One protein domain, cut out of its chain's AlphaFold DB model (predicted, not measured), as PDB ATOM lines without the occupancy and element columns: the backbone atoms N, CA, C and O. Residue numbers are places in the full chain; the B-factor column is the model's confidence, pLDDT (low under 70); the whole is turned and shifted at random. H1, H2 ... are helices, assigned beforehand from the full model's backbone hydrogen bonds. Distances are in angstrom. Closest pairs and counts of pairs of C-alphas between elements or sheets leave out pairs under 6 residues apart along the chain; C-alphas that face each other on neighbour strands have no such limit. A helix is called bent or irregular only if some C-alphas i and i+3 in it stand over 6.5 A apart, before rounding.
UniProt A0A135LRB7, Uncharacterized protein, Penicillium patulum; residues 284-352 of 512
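What this domain is: This is residues 284 to 352 of the 512 residues of an uncharacterized protein of Penicillium patulum (UniProt A0A135LRB7). Two helices, H1 and H2, lie side by side as a helical hairpin, and a third helix, H3, is set off beyond a short stretch of chain and meets neither of them. The long link between H1 and H2 folds back on itself in a small antiparallel pairing, while residues 335 to 341 and 343 to 352, most of them in H3, stick out free. You have 69 residues here, with three named helices in the order H1, H2, H3 and no named strand, and the class is all helix. The whole is loose, with a radius of gyration of the C-alphas of 14.5 A, and flat, spanning 39 by 28 by 15 A.

How they stand to each other: Start at H1, residues 284 to 298, and compare it with H2, residues 320 to 328: the two touch, with 7 pairs of C-alphas within 8 A. Their closest C-alphas are those of Gly 296 and Pro 320, 5.8 A apart. They run opposite ways at a shallow tilt of 12 degrees, a helical hairpin, with 10.7 A from centre to centre. In the link between them, look for the short antiparallel pairing of residues 304 to 305 with residues 311 to 312. Go on to H3, residues 336 to 349, and you will find it apart from H1 and apart from H2. In H1 and H2 every O i to N i+4 pair is within hydrogen-bond range; in H3 it is 8 of 10.

Where its parts are: Find C-alpha 284 at (42.604, 5.314, -64.047); from there H1 runs 20.9 A to C-alpha 298 at (62.091, 8.265, -57.082). Pick up H2 at C-alpha 320, at (58.451, 18.070, -60.986), and follow it for 12.3 A to C-alpha 328. H3 begins at C-alpha 336 and runs 20.2 A to C-alpha 349 at (53.429, 33.879, -76.958). H3 is neither bent nor irregular, but only just: C-alphas 337 and 340 are 6.0 A apart.

The domain as a whole: The two C-alphas farthest apart are those of His 298 and Asp 336, 40.3 A. Without the stretches that stand free, the body has 52 residues and spans 33 by 28 by 14 A, with a radius of gyration of 11.1 A. The link from H1 to H2, with 21 residues, is long; the link from H2 to H3, with 7 residues, is short. The printed part has no cut. Look at the B-factor column for the model's confidence: the mean pLDDT of the printed part is 84.8, and one residue, Pro 331, is under 70.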
ATOM      1  N   GLU A 284      41.493   5.090 -63.120       77.94
ATOM      2  CA  GLU A 284      42.604   5.314 -64.047       77.94
ATOM      3  C   GLU A 284      43.291   6.685 -63.877       77.94
ATOM      4  O   GLU A 284      44.518   6.758 -63.840       77.94
ATOM      5  N   PHE A 285      42.531   7.771 -63.686       74.75
ATOM      6  CA  PHE A 285      43.096   9.119 -63.529       74.75
ATOM      7  C   PHE A 285      43.845   9.282 -62.200       74.75
ATOM      8  O   PHE A 285      44.891   9.936 -62.127       74.75
ATOM      9  N   VAL A 286      43.321   8.664 -61.138       76.75
ATOM     10  CA  VAL A 286      43.959   8.666 -59.815       76.75
ATOM     11  C   VAL A 286      45.269   7.876 -59.867       76.75
ATOM     12  O   VAL A 286      46.291   8.368 -59.387       76.75
ATOM     13  N   SER A 287      45.263   6.715 -60.533       84.31
ATOM     14  CA  SER A 287      46.455   5.880 -60.722       84.31
ATOM     15  C   SER A 287      47.566   6.603 -61.487       84.31
ATOM     16  O   SER A 287      48.742   6.467 -61.152       84.31
ATOM     17  N   GLU A 288      47.222   7.379 -62.514       83.38
ATOM     18  CA  GLU A 288      48.211   8.106 -63.311       83.38
ATOM     19  C   GLU A 288      48.835   9.276 -62.533       83.38
ATOM     20  O   GLU A 288      50.046   9.495 -62.568       83.38
ATOM     21  N   CYS A 289      48.021  10.005 -61.769       81.81
ATOM     22  CA  CYS A 289      48.497  11.071 -60.893       81.81
ATOM     23  C   CYS A 289      49.468  10.556 -59.823       81.81
ATOM     24  O   CYS A 289      50.494  11.188 -59.560       81.81
ATOM     25  N   GLU A 290      49.147   9.413 -59.220       88.25
ATOM     26  CA  GLU A 290      49.990   8.771 -58.217       88.25
ATOM     27  C   GLU A 290      51.300   8.267 -58.831       88.25
ATOM     28  O   GLU A 290      52.369   8.545 -58.288       88.25
ATOM     29  N   TYR A 291      51.245   7.647 -60.015       89.56
ATOM     30  CA  TYR A 291      52.439   7.254 -60.765       89.56
ATOM     31  C   TYR A 291      53.379   8.439 -61.016       89.56
ATOM     32  O   TYR A 291      54.581   8.332 -60.784       89.56
ATOM     33  N   ARG A 292      52.848   9.595 -61.433       87.94
ATOM     34  CA  ARG A 292      53.659  10.796 -61.705       87.94
ATOM     35  C   ARG A 292      54.267  11.393 -60.436       87.94
ATOM     36  O   ARG A 292      55.401  11.871 -60.452       87.94
ATOM     37  N   LEU A 293      53.529  11.351 -59.327       86.88
ATOM     38  CA  LEU A 293      54.028  11.808 -58.034       86.88
ATOM     39  C   LEU A 293      55.149  10.893 -57.523       86.88
ATOM     40  O   LEU A 293      56.198  11.382 -57.115       86.88
ATOM     41  N   ILE A 294      54.950   9.575 -57.592       87.69
ATOM     42  CA  ILE A 294      55.946   8.572 -57.195       87.69
ATOM     43  C   ILE A 294      57.173   8.662 -58.106       87.69
ATOM     44  O   ILE A 294      58.292   8.714 -57.598       87.69
ATOM     45  N   GLY A 295      56.970   8.759 -59.422       85.12
ATOM     46  CA  GLY A 295      58.032   8.906 -60.415       85.12
ATOM     47  C   GLY A 295      58.886  10.145 -60.166       85.12
ATOM     48  O   GLY A 295      60.101  10.036 -60.115       85.12
ATOM     49  N   GLY A 296      58.275  11.300 -59.886       84.25
ATOM     50  CA  GLY A 296      59.023  12.522 -59.566       84.25
ATOM     51  C   GLY A 296      59.753  12.507 -58.215       84.25
ATOM     52  O   GLY A 296      60.599  13.366 -57.987       84.25
ATOM     53  N   ILE A 297      59.418  11.579 -57.309       85.19
ATOM     54  CA  ILE A 297      60.116  11.399 -56.022       85.19
ATOM     55  C   ILE A 297      61.280  10.407 -56.154       85.19
ATOM     56  O   ILE A 297      62.295  10.578 -55.484       85.19
ATOM     57  N   HIS A 298      61.122   9.364 -56.973       86.94
ATOM     58  CA  HIS A 298      62.091   8.265 -57.082       86.94
ATOM     59  C   HIS A 298      63.088   8.450 -58.227       86.94
ATOM     60  O   HIS A 298      64.177   7.885 -58.165       86.94
ATOM     61  N   ASP A 299      62.720   9.214 -59.251       89.94
ATOM     62  CA  ASP A 299      63.565   9.517 -60.396       89.94
ATOM     63  C   ASP A 299      64.024  10.976 -60.297       89.94
ATOM     64  O   ASP A 299      63.360  11.908 -60.757       89.94
ATOM     65  N   ASP A 300      65.169  11.172 -59.644       89.06
ATOM     66  CA  ASP A 300      65.837  12.465 -59.474       89.06
ATOM     67  C   ASP A 300      66.304  13.082 -60.805       89.06
ATOM     68  O   ASP A 300      66.695  14.252 -60.854       89.06
ATOM     69  N   ILE A 301      66.215  12.319 -61.898       93.62
ATOM     70  CA  ILE A 301      66.515  12.761 -63.258       93.62
ATOM     71  C   ILE A 301      65.301  13.474 -63.878       93.62
ATOM     72  O   ILE A 301      65.465  14.330 -64.758       93.62
ATOM     73  N   VAL A 302      64.073  13.177 -63.429       93.38
ATOM     74  CA  VAL A 302      62.872  13.872 -63.910       93.38
ATOM     75  C   VAL A 302      62.892  15.299 -63.379       93.38
ATOM     76  O   VAL A 302      62.821  15.541 -62.179       93.38
ATOM     77  N   ASN A 303      62.966  16.273 -64.285       93.25
ATOM     78  CA  ASN A 303      63.041  17.688 -63.928       93.25
ATOM     79  C   ASN A 303      61.670  18.371 -63.966       93.25
ATOM     80  O   ASN A 303      61.401  19.239 -63.142       93.25
ATOM     81  N   HIS A 304      60.796  17.983 -64.895       95.56
ATOM     82  CA  HIS A 304      59.385  18.370 -64.901       95.56
ATOM     83  C   HIS A 304      58.554  17.382 -65.723       95.56
ATOM     84  O   HIS A 304      59.102  16.513 -66.392       95.56
ATOM     85  N   TRP A 305      57.237  17.534 -65.687       93.31
ATOM     86  CA  TRP A 305      56.301  16.842 -66.564       93.31
ATOM     87  C   TRP A 305      55.776  17.824 -67.610       93.31
ATOM     88  O   TRP A 305      55.427  18.958 -67.262       93.31
ATOM     89  N   ASP A 306      55.747  17.422 -68.878       91.88
ATOM     90  CA  ASP A 306      55.141  18.249 -69.921       91.88
ATOM     91  C   ASP A 306      53.606  18.276 -69.798       91.88
ATOM     92  O   ASP A 306      53.006  17.616 -68.950       91.88
ATOM     93  N   TRP A 307      52.946  19.066 -70.642       88.31
ATOM     94  CA  TRP A 307      51.488  19.216 -70.620       88.31
ATOM     95  C   TRP A 307      50.728  17.945 -71.034       88.31
ATOM     96  O   TRP A 307      49.532  17.847 -70.770       88.31
ATOM     97  N   LEU A 308      51.409  16.984 -71.665       85.44
ATOM     98  CA  LEU A 308      50.875  15.660 -71.986       85.44
ATOM     99  C   LEU A 308      51.092  14.668 -70.837       85.44
ATOM    100  O   LEU A 308      50.503  13.589 -70.838       85.44
ATOM    101  N   GLY A 309      51.893  15.037 -69.837       89.62
ATOM    102  CA  GLY A 309      52.230  14.184 -68.715       89.62
ATOM    103  C   GLY A 309      53.386  13.231 -68.966       89.62
ATOM    104  O   GLY A 309      53.496  12.235 -68.255       89.62
ATOM    105  N   TYR A 310      54.252  13.527 -69.933       92.38
ATOM    106  CA  TYR A 310      55.506  12.809 -70.111       92.38
ATOM    107  C   TYR A 310      56.606  13.405 -69.224       92.38
ATOM    108  O   TYR A 310      56.676  14.629 -69.061       92.38
ATOM    109  N   PRO A 311      57.482  12.564 -68.647       94.19
ATOM    110  CA  PRO A 311      58.618  13.044 -67.882       94.19
ATOM    111  C   PRO A 311      59.619  13.723 -68.819       94.19
ATOM    112  O   PRO A 311      59.992  13.189 -69.865       94.19
ATOM    113  N   VAL A 312      60.086  14.901 -68.423       93.94
ATOM    114  CA  VAL A 312      61.112  15.658 -69.130       93.94
ATOM    115  C   VAL A 312      62.358  15.737 -68.261       93.94
ATOM    116  O   VAL A 312      62.357  16.301 -67.165       93.94
ATOM    117  N   TYR A 313      63.448  15.195 -68.794       95.00
ATOM    118  CA  TYR A 313      64.739  15.082 -68.108       95.00
ATOM    119  C   TYR A 313      65.640  16.311 -68.291       95.00
ATOM    120  O   TYR A 313      66.689  16.427 -67.666       95.00
ATOM    121  N   ASN A 314      65.241  17.255 -69.146       93.19
ATOM    122  CA  ASN A 314      65.969  18.507 -69.314       93.19
ATOM    123  C   ASN A 314      65.727  19.422 -68.115       93.19
ATOM    124  O   ASN A 314      64.585  19.601 -67.685       93.19
ATOM    125  N   ARG A 315      66.802  20.050 -67.628       88.62
ATOM    126  CA  ARG A 315      66.762  20.975 -66.494       88.62
ATOM    127  C   ARG A 315      65.718  22.065 -66.729       88.62
ATOM    128  O   ARG A 315      65.844  22.862 -67.656       88.62
ATOM    129  N   SER A 316      64.701  22.087 -65.874       89.44
ATOM    130  CA  SER A 316      63.663  23.113 -65.851       89.44
ATOM    131  C   SER A 316      63.811  23.965 -64.597       89.44
ATOM    132  O   SER A 316      64.311  23.506 -63.573       89.44
ATOM    133  N   MET A 317      63.358  25.214 -64.674       89.69
ATOM    134  CA  MET A 317      63.224  26.081 -63.499       89.69
ATOM    135  C   MET A 317      62.025  25.678 -62.625       89.69
ATOM    136  O   MET A 317      61.956  26.065 -61.461       89.69
ATOM    137  N   SER A 318      61.073  24.914 -63.171       86.38
ATOM    138  CA  SER A 318      59.922  24.374 -62.446       86.38
ATOM    139  C   SER A 318      60.208  22.947 -61.962       86.38
ATOM    140  O   SER A 318      60.390  22.067 -62.798       86.38
ATOM    141  N   PRO A 319      60.206  22.688 -60.641       87.62
ATOM    142  CA  PRO A 319      60.337  21.341 -60.095       87.62
ATOM    143  C   PRO A 319      59.213  20.392 -60.553       87.62
ATOM    144  O   PRO A 319      58.085  20.857 -60.779       87.62
ATOM    145  N   PRO A 320      59.443  19.063 -60.561       87.06
ATOM    146  CA  PRO A 320      58.451  18.070 -60.986       87.06
ATOM    147  C   PRO A 320      57.124  18.193 -60.243       87.06
ATOM    148  O   PRO A 320      56.056  18.181 -60.856       87.06
ATOM    149  N   VAL A 321      57.187  18.417 -58.929       89.06
ATOM    150  CA  VAL A 321      56.000  18.587 -58.083       89.06
ATOM    151  C   VAL A 321      55.119  19.757 -58.530       89.06
ATOM    152  O   VAL A 321      53.896  19.647 -58.492       89.06
ATOM    153  N   LEU A 322      55.710  20.858 -59.014       88.75
ATOM    154  CA  LEU A 322      54.935  21.995 -59.511       88.75
ATOM    155  C   LEU A 322      54.270  21.660 -60.844       88.75
ATOM    156  O   LEU A 322      53.097  21.977 -61.017       88.75
ATOM    157  N   SER A 323      54.968  20.988 -61.762       88.69
ATOM    158  CA  SER A 323      54.353  20.563 -63.028       88.69
ATOM    159  C   SER A 323      53.182  19.595 -62.820       88.69
ATOM    160  O   SER A 323      52.131  19.787 -63.425       88.69
ATOM    161  N   VAL A 324      53.299  18.636 -61.891       88.94
ATOM    162  CA  VAL A 324      52.183  17.745 -61.523       88.94
ATOM    163  C   VAL A 324      51.029  18.531 -60.912       88.94
ATOM    164  O   VAL A 324      49.888  18.344 -61.325       88.94
ATOM    165  N   ALA A 325      51.311  19.462 -59.998       88.44
ATOM    166  CA  ALA A 325      50.279  20.311 -59.407       88.44
ATOM    167  C   ALA A 325      49.543  21.161 -60.459       88.44
ATOM    168  O   ALA A 325      48.335  21.359 -60.347       88.44
ATOM    169  N   PHE A 326      50.241  21.636 -61.496       85.94
ATOM    170  CA  PHE A 326      49.621  22.351 -62.614       85.94
ATOM    171  C   PHE A 326      48.751  21.447 -63.491       85.94
ATOM    172  O   PHE A 326      47.674  21.877 -63.889       85.94
ATOM    173  N   MET A 327      49.171  20.208 -63.760       84.56
ATOM    174  CA  MET A 327      48.361  19.240 -64.515       84.56
ATOM    175  C   MET A 327      47.118  18.780 -63.742       84.56
ATOM    176  O   MET A 327      46.070  18.551 -64.335       84.56
ATOM    177  N   GLN A 328      47.230  18.651 -62.418       84.88
ATOM    178  CA  GLN A 328      46.126  18.268 -61.530       84.88
ATOM    179  C   GLN A 328      45.186  19.424 -61.208       84.88
ATOM    180  O   GLN A 328      44.059  19.204 -60.757       84.88
ATOM    181  N   ALA A 329      45.642  20.664 -61.392       84.12
ATOM    182  CA  ALA A 329      44.775  21.809 -61.234       84.12
ATOM    183  C   ALA A 329      43.646  21.674 -62.254       84.12
ATOM    184  O   ALA A 329      43.878  21.754 -63.458       84.12
ATOM    185  N   ILE A 330      42.420  21.483 -61.752       78.50
ATOM    186  CA  ILE A 330      41.205  21.527 -62.566       78.50
ATOM    187  C   ILE A 330      41.342  22.762 -63.453       78.50
ATOM    188  O   ILE A 330      41.534  23.848 -62.882       78.50
ATOM    189  N   PRO A 331      41.311  22.615 -64.795       66.06
ATOM    190  CA  PRO A 331      41.511  23.734 -65.693       66.06
ATOM    191  C   PRO A 331      40.525  24.809 -65.272       66.06
ATOM    192  O   PRO A 331      39.307  24.646 -65.376       66.06
ATOM    193  N   LYS A 332      41.057  25.873 -64.666       71.88
ATOM    194  CA  LYS A 332      40.224  26.956 -64.174       71.88
ATOM    195  C   LYS A 332      39.633  27.559 -65.426       71.88
ATOM    196  O   LYS A 332      40.373  28.164 -66.198       71.88
ATOM    197  N   VAL A 333      38.332  27.363 -65.634       74.69
ATOM    198  CA  VAL A 333      37.594  28.112 -66.648       74.69
ATOM    199  C   VAL A 333      37.922  29.575 -66.363       74.69
ATOM    200  O   VAL A 333      37.598  30.040 -65.260       74.69
ATOM    201  N   PRO A 334      38.655  30.265 -67.258       71.25
ATOM    202  CA  PRO A 334      39.102  31.615 -66.978       71.25
ATOM    203  C   PRO A 334      37.861  32.443 -66.671       71.25
ATOM    204  O   PRO A 334      36.937  32.491 -67.489       71.25
ATOM    205  N   LYS A 335      37.806  33.077 -65.494       83.50
ATOM    206  CA  LYS A 335      36.743  34.053 -65.233       83.50
ATOM    207  C   LYS A 335      36.868  35.163 -66.277       83.50
ATOM    208  O   LYS A 335      37.946  35.355 -66.836       83.50
ATOM    209  N   ASP A 336      35.821  35.945 -66.517       82.19
ATOM    210  CA  ASP A 336      35.867  37.017 -67.532       82.19
ATOM    211  C   ASP A 336      37.073  37.961 -67.355       82.19
ATOM    212  O   ASP A 336      37.678  38.414 -68.325       82.19
ATOM    213  N   ARG A 337      37.504  38.175 -66.103       76.88
ATOM    214  CA  ARG A 337      38.729  38.915 -65.767       76.88
ATOM    215  C   ARG A 337      40.017  38.210 -66.218       76.88
ATOM    216  O   ARG A 337      40.950  38.873 -66.663       76.88
ATOM    217  N   ASP A 338      40.069  36.886 -66.117       74.69
ATOM    218  CA  ASP A 338      41.224  36.057 -66.476       74.69
ATOM    219  C   ASP A 338      41.340  35.876 -67.997       74.69
ATOM    220  O   ASP A 338      42.444  35.709 -68.511       74.69
ATOM    221  N   GLN A 339      40.230  35.980 -68.743       79.88
ATOM    222  CA  GLN A 339      40.234  35.887 -70.210       79.88
ATOM    223  C   GLN A 339      41.126  36.951 -70.861       79.88
ATOM    224  O   GLN A 339      41.806  36.665 -71.847       79.88
ATOM    225  N   LEU A 340      41.173  38.168 -70.306       80.69
ATOM    226  CA  LEU A 340      42.078  39.219 -70.782       80.69
ATOM    227  C   LEU A 340      43.545  38.867 -70.516       80.69
ATOM    228  O   LEU A 340      44.397  39.106 -71.371       80.69
ATOM    229  N   GLY A 341      43.831  38.248 -69.366       80.38
ATOM    230  CA  GLY A 341      45.160  37.745 -69.025       80.38
ATOM    231  C   GLY A 341      45.606  36.638 -69.975       80.38
ATOM    232  O   GLY A 341      46.673  36.738 -70.575       80.38
ATOM    233  N   VAL A 342      44.753  35.634 -70.198       78.44
ATOM    234  CA  VAL A 342      45.018  34.533 -71.137       78.44
ATOM    235  C   VAL A 342      45.197  35.062 -72.561       78.44
ATOM    236  O   VAL A 342      46.177  34.714 -73.213       78.44
ATOM    237  N   ARG A 343      44.327  35.964 -73.039       79.44
ATOM    238  CA  ARG A 343      44.479  36.598 -74.363       79.44
ATOM    239  C   ARG A 343      45.776  37.394 -74.481       79.44
ATOM    240  O   ARG A 343      46.414  37.347 -75.526       79.44
ATOM    241  N   SER A 344      46.176  38.112 -73.432       84.44
ATOM    242  CA  SER A 344      47.439  38.860 -73.402       84.44
ATOM    243  C   SER A 344      48.657  37.934 -73.444       84.44
ATOM    244  O   SER A 344      49.605  38.194 -74.183       84.44
ATOM    245  N   ILE A 345      48.631  36.833 -72.687       81.19
ATOM    246  CA  ILE A 345      49.694  35.820 -72.696       81.19
ATOM    247  C   ILE A 345      49.773  35.161 -74.071       81.19
ATOM    248  O   ILE A 345      50.845  35.154 -74.664       81.19
ATOM    249  N   MET A 346      48.647  34.696 -74.617       81.06
ATOM    250  CA  MET A 346      48.608  34.046 -75.929       81.06
ATOM    251  C   MET A 346      49.047  34.982 -77.055       81.06
ATOM    252  O   MET A 346      49.808  34.561 -77.914       81.06
ATOM    253  N   ARG A 347      48.656  36.265 -77.030       85.12
ATOM    254  CA  ARG A 347      49.090  37.265 -78.025       85.12
ATOM    255  C   ARG A 347      50.593  37.553 -77.972       85.12
ATOM    256  O   ARG A 347      51.185  37.889 -78.992       85.12
ATOM    257  N   ARG A 348      51.208  37.474 -76.789       82.69
ATOM    258  CA  ARG A 348      52.663  37.618 -76.648       82.69
ATOM    259  C   ARG A 348      53.369  36.336 -77.068       82.69
ATOM    260  O   ARG A 348      54.285  36.393 -77.874       82.69
ATOM    261  N   ALA A 349      52.889  35.185 -76.601       79.44
ATOM    262  CA  ALA A 349      53.429  33.879 -76.958       79.44
ATOM    263  C   ALA A 349      53.352  33.610 -78.468       79.44
ATOM    264  O   ALA A 349      54.300  33.080 -79.033       79.44
ATOM    265  N   SER A 350      52.282  34.043 -79.146       80.19
ATOM    266  CA  SER A 350      52.100  33.848 -80.590       80.19
ATOM    267  C   SER A 350      53.159  34.532 -81.456       80.19
ATOM    268  O   SER A 350      53.261  34.210 -82.629       80.19
ATOM    269  N   GLN A 351      53.929  35.480 -80.915       82.94
ATOM    270  CA  GLN A 351      55.057  36.092 -81.632       82.94
ATOM    271  C   GLN A 351      56.304  35.198 -81.631       82.94
ATOM    272  O   GLN A 351      57.188  35.374 -82.463       82.94
ATOM    273  N   TYR A 352      56.375  34.256 -80.688       73.50
ATOM    274  CA  TYR A 352      57.505  33.349 -80.486       73.50
ATOM    275  C   TYR A 352      57.179  31.905 -80.881       73.50
ATOM    276  O   TYR A 352      58.085  31.088 -81.029       73.50
TER     277      TYR A 352